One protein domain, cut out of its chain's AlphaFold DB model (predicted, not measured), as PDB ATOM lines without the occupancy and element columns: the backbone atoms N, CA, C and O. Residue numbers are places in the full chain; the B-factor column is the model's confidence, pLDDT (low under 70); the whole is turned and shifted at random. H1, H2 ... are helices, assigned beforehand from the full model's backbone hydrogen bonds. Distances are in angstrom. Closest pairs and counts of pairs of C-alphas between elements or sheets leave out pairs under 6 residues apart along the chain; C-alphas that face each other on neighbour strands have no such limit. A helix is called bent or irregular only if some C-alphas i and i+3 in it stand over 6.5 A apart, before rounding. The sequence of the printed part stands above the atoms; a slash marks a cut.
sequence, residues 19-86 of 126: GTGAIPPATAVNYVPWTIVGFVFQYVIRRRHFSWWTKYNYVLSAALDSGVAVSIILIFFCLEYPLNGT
ATOM      1  N   GLY A  19     153.633 231.131 230.185       51.91
ATOM      2  CA  GLY A  19     155.012 231.640 230.271       51.91
ATOM      3  C   GLY A  19     155.127 233.168 230.380       51.91
ATOM      4  O   GLY A  19     156.129 233.671 230.890       51.91
ATOM      5  N   THR A  20     154.101 233.899 229.932       52.12
ATOM      6  CA  THR A  20     153.996 235.370 229.999       52.12
ATOM      7  C   THR A  20     153.130 235.866 231.165       52.12
ATOM      8  O   THR A  20     153.092 237.066 231.422       52.12
ATOM      9  N   GLY A  21     152.477 234.973 231.919       49.94
ATOM     10  CA  GLY A  21     151.638 235.321 233.074       49.94
ATOM     11  C   GLY A  21     152.406 235.705 234.348       49.94
ATOM     12  O   GLY A  21     151.802 236.205 235.291       49.94
ATOM     13  N   ALA A  22     153.731 235.515 234.380       49.56
ATOM     14  CA  ALA A  22     154.607 235.854 235.511       49.56
ATOM     15  C   ALA A  22     155.335 237.209 235.345       49.56
ATOM     16  O   ALA A  22     156.437 237.408 235.859       49.56
ATOM     17  N   ILE A  23     154.732 238.151 234.610       48.69
ATOM     18  CA  ILE A  23     155.195 239.547 234.520       48.69
ATOM     19  C   ILE A  23     154.553 240.337 235.675       48.69
ATOM     20  O   ILE A  23     153.699 241.197 235.467       48.69
ATOM     21  N   PRO A  24     154.803 239.920 236.921       48.81
ATOM     22  CA  PRO A  24     155.638 240.735 237.811       48.81
ATOM     23  C   PRO A  24     156.458 239.814 238.738       48.81
ATOM     24  O   PRO A  24     155.849 238.956 239.368       48.81
ATOM     25  N   PRO A  25     157.793 239.884 238.915       48.91
ATOM     26  CA  PRO A  25     158.832 240.839 238.545       48.91
ATOM     27  C   PRO A  25     160.015 240.086 237.878       48.91
ATOM     28  O   PRO A  25     161.176 240.251 238.255       48.91
ATOM     29  N   ALA A  26     159.729 239.165 236.950       47.56
ATOM     30  CA  ALA A  26     160.754 238.387 236.258       47.56
ATOM     31  C   ALA A  26     161.444 239.278 235.213       47.56
ATOM     32  O   ALA A  26     161.042 239.362 234.053       47.56
ATOM     33  N   THR A  27     162.447 240.020 235.673       53.78
ATOM     34  CA  THR A  27     163.285 240.927 234.888       53.78
ATOM     35  C   THR A  27     163.721 240.293 233.562       53.78
ATOM     36  O   THR A  27     164.023 239.100 233.479       53.78
ATOM     37  N   ALA A  28     163.786 241.118 232.509       51.75
ATOM     38  CA  ALA A  28     164.158 240.732 231.144       51.75
ATOM     39  C   ALA A  28     165.414 239.838 231.061       51.75
ATOM     40  O   ALA A  28     165.559 239.065 230.120       51.75
ATOM     41  N   VAL A  29     166.288 239.876 232.069       59.53
ATOM     42  CA  VAL A  29     167.483 239.035 232.190       59.53
ATOM     43  C   VAL A  29     167.240 237.525 232.182       59.53
ATOM     44  O   VAL A  29     168.163 236.820 231.805       59.53
ATOM     45  N   ASN A  30     166.060 237.002 232.535       64.31
ATOM     46  CA  ASN A  30     165.814 235.549 232.452       64.31
ATOM     47  C   ASN A  30     165.299 235.112 231.072       64.31
ATOM     48  O   ASN A  30     165.647 234.042 230.576       64.31
ATOM     49  N   TYR A  31     164.516 235.963 230.410       65.38
ATOM     50  CA  TYR A  31     163.933 235.653 229.101       65.38
ATOM     51  C   TYR A  31     164.863 236.017 227.934       65.38
ATOM     52  O   TYR A  31     164.836 235.370 226.883       65.38
ATOM     53  N   VAL A  32     165.725 237.023 228.104       73.38
ATOM     54  CA  VAL A  32     166.691 237.459 227.086       73.38
ATOM     55  C   VAL A  32     167.715 236.360 226.746       73.38
ATOM     56  O   VAL A  32     167.888 236.077 225.565       73.38
ATOM     57  N   PRO A  33     168.342 235.651 227.702       78.06
ATOM     58  CA  PRO A  33     169.254 234.555 227.385       78.06
ATOM     59  C   PRO A  33     168.564 233.424 226.622       78.06
ATOM     60  O   PRO A  33     169.099 232.949 225.623       78.06
ATOM     61  N   TRP A  34     167.352 233.033 227.034       78.00
ATOM     62  CA  TRP A  34     166.585 231.989 226.349       78.00
ATOM     63  C   TRP A  34     166.263 232.373 224.900       78.00
ATOM     64  O   TRP A  34     166.495 231.587 223.979       78.00
ATOM     65  N   THR A  35     165.796 233.605 224.681       78.69
ATOM     66  CA  THR A  35     165.499 234.108 223.331       78.69
ATOM     67  C   THR A  35     166.754 234.246 222.471       78.69
ATOM     68  O   THR A  35     166.715 233.874 221.298       78.69
ATOM     69  N   ILE A  36     167.884 234.696 223.030       83.19
ATOM     70  CA  ILE A  36     169.170 234.776 222.320       83.19
ATOM     71  C   ILE A  36     169.642 233.382 221.904       83.19
ATOM     72  O   ILE A  36     169.972 233.175 220.735       83.19
ATOM     73  N   VAL A  37     169.655 232.416 222.826       82.62
ATOM     74  CA  VAL A  37     170.086 231.040 222.535       82.62
ATOM     75  C   VAL A  37     169.177 230.424 221.470       82.62
ATOM     76  O   VAL A  37     169.669 229.923 220.457       82.62
ATOM     77  N   GLY A  38     167.856 230.545 221.631       83.12
ATOM     78  CA  GLY A  38     166.886 230.094 220.635       83.12
ATOM     79  C   GLY A  38     167.114 230.732 219.263       83.12
ATOM     80  O   GLY A  38     167.141 230.029 218.255       83.12
ATOM     81  N   PHE A  39     167.362 232.040 219.208       84.19
ATOM     82  CA  PHE A  39     167.644 232.755 217.966       84.19
ATOM     83  C   PHE A  39     168.947 232.288 217.304       84.19
ATOM     84  O   PHE A  39     168.960 231.986 216.112       84.19
ATOM     85  N   VAL A  40     170.042 232.157 218.053       85.06
ATOM     86  CA  VAL A  40     171.331 231.713 217.498       85.06
ATOM     87  C   VAL A  40     171.216 230.304 216.902       85.06
ATOM     88  O   VAL A  40     171.617 230.087 215.753       85.06
ATOM     89  N   PHE A  41     170.607 229.360 217.621       78.19
ATOM     90  CA  PHE A  41     170.473 227.985 217.134       78.19
ATOM     91  C   PHE A  41     169.454 227.849 215.994       78.19
ATOM     92  O   PHE A  41     169.759 227.231 214.970       78.19
ATOM     93  N   GLN A  42     168.281 228.477 216.112       80.38
ATOM     94  CA  GLN A  42     167.204 228.323 215.126       80.38
ATOM     95  C   GLN A  42     167.399 229.170 213.864       80.38
ATOM     96  O   GLN A  42     166.925 228.776 212.797       80.38
ATOM     97  N   TYR A  43     168.070 230.323 213.953       79.25
ATOM     98  CA  TYR A  43     168.171 231.284 212.847       79.25
ATOM     99  C   TYR A  43     169.579 231.395 212.252       79.25
ATOM    100  O   TYR A  43     169.713 231.488 211.027       79.25
ATOM    101  N   VAL A  44     170.635 231.381 213.073       81.50
ATOM    102  CA  VAL A  44     172.020 231.525 212.580       81.50
ATOM    103  C   VAL A  44     172.579 230.173 212.143       81.50
ATOM    104  O   VAL A  44     172.981 230.008 210.987       81.50
ATOM    105  N   ILE A  45     172.551 229.185 213.037       79.69
ATOM    106  CA  ILE A  45     173.133 227.861 212.790       79.69
ATOM    107  C   ILE A  45     172.342 227.104 211.722       79.69
ATOM    108  O   ILE A  45     172.941 226.574 210.782       79.69
ATOM    109  N   ARG A  46     171.005 227.131 211.791       78.81
ATOM    110  CA  ARG A  46     170.147 226.505 210.774       78.81
ATOM    111  C   ARG A  46     170.412 227.036 209.359       78.81
ATOM    112  O   ARG A  46     170.321 226.265 208.410       78.81
ATOM    113  N   ARG A  47     170.738 228.327 209.197       77.94
ATOM    114  CA  ARG A  47     170.969 228.939 207.873       77.94
ATOM    115  C   ARG A  47     172.388 228.759 207.340       77.94
ATOM    116  O   ARG A  47     172.545 228.678 206.129       77.94
ATOM    117  N   ARG A  48     173.410 228.673 208.200       78.19
ATOM    118  CA  ARG A  48     174.802 228.452 207.757       78.19
ATOM    119  C   ARG A  48     175.189 226.977 207.629       78.19
ATOM    120  O   ARG A  48     175.950 226.640 206.730       78.19
ATOM    121  N   HIS A  49     174.665 226.100 208.487       79.56
ATOM    122  CA  HIS A  49     175.044 224.682 208.533       79.56
ATOM    123  C   HIS A  49     173.824 223.764 208.693       79.56
ATOM    124  O   HIS A  49     173.727 222.985 209.641       79.56
ATOM    125  N   PHE A  50     172.893 223.827 207.736       73.62
ATOM    126  CA  PHE A  50     171.630 223.082 207.788       73.62
ATOM    127  C   PHE A  50     171.817 221.564 207.958       73.62
ATOM    128  O   PHE A  50     171.161 220.965 208.802       73.62
ATOM    129  N   SER A  51     172.753 220.952 207.218       79.12
ATOM    130  CA  SER A  51     172.996 219.500 207.284       79.12
ATOM    131  C   SER A  51     173.591 219.032 208.618       79.12
ATOM    132  O   SER A  51     173.422 217.873 208.991       79.12
ATOM    133  N   TRP A  52     174.307 219.905 209.328       80.69
ATOM    134  CA  TRP A  52     174.805 219.614 210.673       80.69
ATOM    135  C   TRP A  52     173.692 219.817 211.704       80.69
ATOM    136  O   TRP A  52     173.471 218.965 212.563       80.69
ATOM    137  N   TRP A  53     172.935 220.907 211.562       81.31
ATOM    138  CA  TRP A  53     171.825 221.237 212.447       81.31
ATOM    139  C   TRP A  53     170.763 220.126 212.473       81.31
ATOM    140  O   TRP A  53     170.409 219.659 213.551       81.31
ATOM    141  N   THR A  54     170.320 219.604 211.325       79.38
ATOM    142  CA  THR A  54     169.316 218.520 211.288       79.38
ATOM    143  C   THR A  54     169.778 217.226 211.957       79.38
ATOM    144  O   THR A  54     168.951 216.504 212.511       79.38
ATOM    145  N   LYS A  55     171.084 216.936 211.947       81.94
ATOM    146  CA  LYS A  55     171.643 215.723 212.555       81.94
ATOM    147  C   LYS A  55     171.861 215.857 214.066       81.94
ATOM    148  O   LYS A  55     171.625 214.898 214.794       81.94
ATOM    149  N   TYR A  56     172.308 217.022 214.540       83.38
ATOM    150  CA  TYR A  56     172.766 217.197 215.926       83.38
ATOM    151  C   TYR A  56     171.837 218.029 216.817       83.38
ATOM    152  O   TYR A  56     172.051 218.056 218.025       83.38
ATOM    153  N   ASN A  57     170.783 218.658 216.286       84.56
ATOM    154  CA  ASN A  57     169.874 219.493 217.086       84.56
ATOM    155  C   ASN A  57     169.201 218.726 218.239       84.56
ATOM    156  O   ASN A  57     169.100 219.241 219.349       84.56
ATOM    157  N   TYR A  58     168.796 217.471 218.013       83.56
ATOM    158  CA  TYR A  58     168.223 216.634 219.074       83.56
ATOM    159  C   TYR A  58     169.244 216.279 220.159       83.56
ATOM    160  O   TYR A  58     168.938 216.373 221.344       83.56
ATOM    161  N   VAL A  59     170.468 215.923 219.761       88.06
ATOM    162  CA  VAL A  59     171.557 215.606 220.698       88.06
ATOM    163  C   VAL A  59     171.925 216.837 221.522       88.06
ATOM    164  O   VAL A  59     172.108 216.731 222.727       88.06
ATOM    165  N   LEU A  60     171.971 218.012 220.896       85.50
ATOM    166  CA  LEU A  60     172.207 219.279 221.577       85.50
ATOM    167  C   LEU A  60     171.105 219.593 222.597       85.50
ATOM    168  O   LEU A  60     171.416 219.992 223.714       85.50
ATOM    169  N   SER A  61     169.833 219.402 222.236       86.94
ATOM    170  CA  SER A  61     168.720 219.608 223.168       86.94
ATOM    171  C   SER A  61     168.822 218.676 224.376       86.94
ATOM    172  O   SER A  61     168.643 219.121 225.505       86.94
ATOM    173  N   ALA A  62     169.150 217.400 224.151       88.88
ATOM    174  CA  ALA A  62     169.362 216.434 225.226       88.88
ATOM    175  C   ALA A  62     170.597 216.777 226.083       88.88
ATOM    176  O   ALA A  62     170.577 216.617 227.303       88.88
ATOM    177  N   ALA A  63     171.665 217.289 225.465       89.94
ATOM    178  CA  ALA A  63     172.860 217.751 226.164       89.94
ATOM    179  C   ALA A  63     172.583 218.995 227.024       89.94
ATOM    180  O   ALA A  63     173.131 219.110 228.115       89.94
ATOM    181  N   LEU A  64     171.721 219.907 226.566       88.12
ATOM    182  CA  LEU A  64     171.329 221.083 227.340       88.12
ATOM    183  C   LEU A  64     170.514 220.691 228.581       88.12
ATOM    184  O   LEU A  64     170.816 221.171 229.669       88.12
ATOM    185  N   ASP A  65     169.538 219.792 228.435       91.81
ATOM    186  CA  ASP A  65     168.698 219.326 229.550       91.81
ATOM    187  C   ASP A  65     169.518 218.561 230.604       91.81
ATOM    188  O   ASP A  65     169.513 218.890 231.793       91.81
ATOM    189  N   SER A  66     170.339 217.608 230.153       93.19
ATOM    190  CA  SER A  66     171.246 216.876 231.043       93.19
ATOM    191  C   SER A  66     172.334 217.771 231.651       93.19
ATOM    192  O   SER A  66     172.678 217.609 232.822       93.19
ATOM    193  N   GLY A  67     172.843 218.757 230.908       91.88
ATOM    194  CA  GLY A  67     173.819 219.729 231.398       91.88
ATOM    195  C   GLY A  67     173.271 220.614 232.518       91.88
ATOM    196  O   GLY A  67     173.979 220.860 233.497       91.88
ATOM    197  N   VAL A  68     172.007 221.043 232.426       90.94
ATOM    198  CA  VAL A  68     171.323 221.771 233.509       90.94
ATOM    199  C   VAL A  68     171.196 220.884 234.746       90.94
ATOM    200  O   VAL A  68     171.571 221.317 235.834       90.94
ATOM    201  N   ALA A  69     170.761 219.630 234.589       92.06
ATOM    202  CA  ALA A  69     170.646 218.691 235.707       92.06
ATOM    203  C   ALA A  69     171.993 218.467 236.422       92.06
ATOM    204  O   ALA A  69     172.070 218.549 237.649       92.06
ATOM    205  N   VAL A  70     173.075 218.259 235.665       94.25
ATOM    206  CA  VAL A  70     174.430 218.114 236.226       94.25
ATOM    207  C   VAL A  70     174.896 219.407 236.899       94.25
ATOM    208  O   VAL A  70     175.467 219.356 237.985       94.25
ATOM    209  N   SER A  71     174.621 220.567 236.299       92.12
ATOM    210  CA  SER A  71     174.988 221.867 236.874       92.12
ATOM    211  C   SER A  71     174.293 222.114 238.210       92.12
ATOM    212  O   SER A  71     174.934 222.599 239.137       92.12
ATOM    213  N   ILE A  72     173.019 221.736 238.343       90.56
ATOM    214  CA  ILE A  72     172.276 221.836 239.608       90.56
ATOM    215  C   ILE A  72     172.937 220.973 240.687       90.56
ATOM    216  O   ILE A  72     173.166 221.453 241.795       90.56
ATOM    217  N   ILE A  73     173.298 219.730 240.357       90.62
ATOM    218  CA  ILE A  73     173.989 218.827 241.290       90.62
ATOM    219  C   ILE A  73     175.332 219.430 241.726       90.62
ATOM    220  O   ILE A  73     175.647 219.448 242.916       90.62
ATOM    221  N   LEU A  74     176.112 219.960 240.781       89.00
ATOM    222  CA  LEU A  74     177.389 220.607 241.078       89.00
ATOM    223  C   LEU A  74     177.213 221.843 241.965       89.00
ATOM    224  O   LEU A  74     177.924 221.980 242.954       89.00
ATOM    225  N   ILE A  75     176.256 222.720 241.650       85.56
ATOM    226  CA  ILE A  75     175.964 223.915 242.451       85.56
ATOM    227  C   ILE A  75     175.570 223.517 243.871       85.56
ATOM    228  O   ILE A  75     176.105 224.080 244.825       85.56
ATOM    229  N   PHE A  76     174.706 222.512 244.021       83.12
ATOM    230  CA  PHE A  76     174.301 222.018 245.330       83.12
ATOM    231  C   PHE A  76     175.512 221.573 246.157       83.12
ATOM    232  O   PHE A  76     175.692 222.032 247.280       83.12
ATOM    233  N   PHE A  77     176.397 220.746 245.597       81.88
ATOM    234  CA  PHE A  77     177.568 220.270 246.337       81.88
ATOM    235  C   PHE A  77     178.653 221.330 246.549       81.88
ATOM    236  O   PHE A  77     179.366 221.262 247.547       81.88
ATOM    237  N   CYS A  78     178.803 222.294 245.640       81.25
ATOM    238  CA  CYS A  78     179.852 223.311 245.726       81.25
ATOM    239  C   CYS A  78     179.453 224.542 246.547       81.25
ATOM    240  O   CYS A  78     180.326 225.156 247.158       81.25
ATOM    241  N   LEU A  79     178.174 224.927 246.548       73.25
ATOM    242  CA  LEU A  79     177.696 226.165 247.177       73.25
ATOM    243  C   LEU A  79     176.734 225.928 248.344       73.25
ATOM    244  O   LEU A  79     176.784 226.683 249.310       73.25
ATOM    245  N   GLU A  80     175.873 224.911 248.286       70.56
ATOM    246  CA  GLU A  80     174.781 224.761 249.260       70.56
ATOM    247  C   GLU A  80     175.100 223.754 250.371       70.56
ATOM    248  O   GLU A  80     174.898 224.025 251.554       70.56
ATOM    249  N   TYR A  81     175.674 222.611 250.007       70.50
ATOM    250  CA  TYR A  81     176.055 221.553 250.935       70.50
ATOM    251  C   TYR A  81     177.171 221.947 251.923       70.50
ATOM    252  O   TYR A  81     177.057 221.621 253.109       70.50
ATOM    253  N   PRO A  82     178.253 222.643 251.523       63.47
ATOM    254  CA  PRO A  82     179.330 222.927 252.455       63.47
ATOM    255  C   PRO A  82     178.988 224.151 253.326       63.47
ATOM    256  O   PRO A  82     178.500 225.172 252.847       63.47
ATOM    257  N   LEU A  83     179.237 224.040 254.639       60.00
ATOM    258  CA  LEU A  83     178.910 225.058 255.656       60.00
ATOM    259  C   LEU A  83     177.418 225.453 255.708       60.00
ATOM    260  O   LEU A  83     177.099 226.606 255.998       60.00
ATOM    261  N   ASN A  84     176.503 224.506 255.463       64.50
ATOM    262  CA  ASN A  84     175.058 224.684 255.681       64.50
ATOM    263  C   ASN A  84     174.460 225.879 254.897       64.50
ATOM    264  O   ASN A  84     173.699 226.671 255.448       64.50
ATOM    265  N   GLY A  85     174.875 226.064 253.639       62.00
ATOM    266  CA  GLY A  85     174.411 227.157 252.773       62.00
ATOM    267  C   GLY A  85     175.048 228.529 253.034       62.00
ATOM    268  O   GLY A  85     174.614 229.523 252.457       62.00
ATOM    269  N   THR A  86     176.084 228.613 253.880       61.47
ATOM    270  CA  THR A  86     176.732 229.896 254.235       61.47
ATOM    271  C   THR A  86     177.887 230.277 253.294       61.47
ATOM    272  O   THR A  86     178.529 231.321 253.462       61.47
TER     273      THR A  86
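Overview. This is residues 19 to 86 of the 126 residues of the protein "OPT oligopeptide transporter" of Pyrrhoderma noxium (UniProt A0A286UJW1). The long helix H2 and the shorter H1 meet near their ends as a narrow V, with a tail, residues 19 to 27, at H1's open end and tiny H3 at H2's. The 68 printed residues include three named helices, H1, H2, H3 in chain order, and no named strand: all helix. The whole is flat, 49 by 30 by 16 A, and only just extended, close to loose, with a radius of gyration of the C-alphas of 16.7 A.

Arrangement. H2, residues 50 to 80, has a kink of 50 degrees near residue 57 and is irregular: C-alphas 55 and 58 are 7.4 A apart. H1, residues 28 to 48, is close to H2 but not clearly touching; their closest C-alphas, Arg 46 and Trp 53, are 5.8 A apart. They run opposite ways at a shallow tilt of 29 degrees. H3, residues 82 to 85, is close to H2 but not clearly touching, the closest C-alphas, Leu 79 and Gly 85, being 6.6 A apart. H1 and H3 are apart. O i to N i+4 pairs are within hydrogen-bond range in 12 of 17 cases in H1 and 24 of 27 in H2; H3 is too short for one.

Along the chain. From first to last C-alpha, H2 measures 41.6 A, H1 28.5 A and H3 6.5 A. C-alpha 28 is at (164.158, 240.732, 231.144), C-alpha 85 at (174.411, 227.157, 252.773).

Size, cuts and confidence. The farthest C-alphas, Ser 51 and Leu 83, are 49.0 A apart. The printed part has no cut, and both links are tight. Residues 19 to 31 and 82 to 86 have pLDDT under 70.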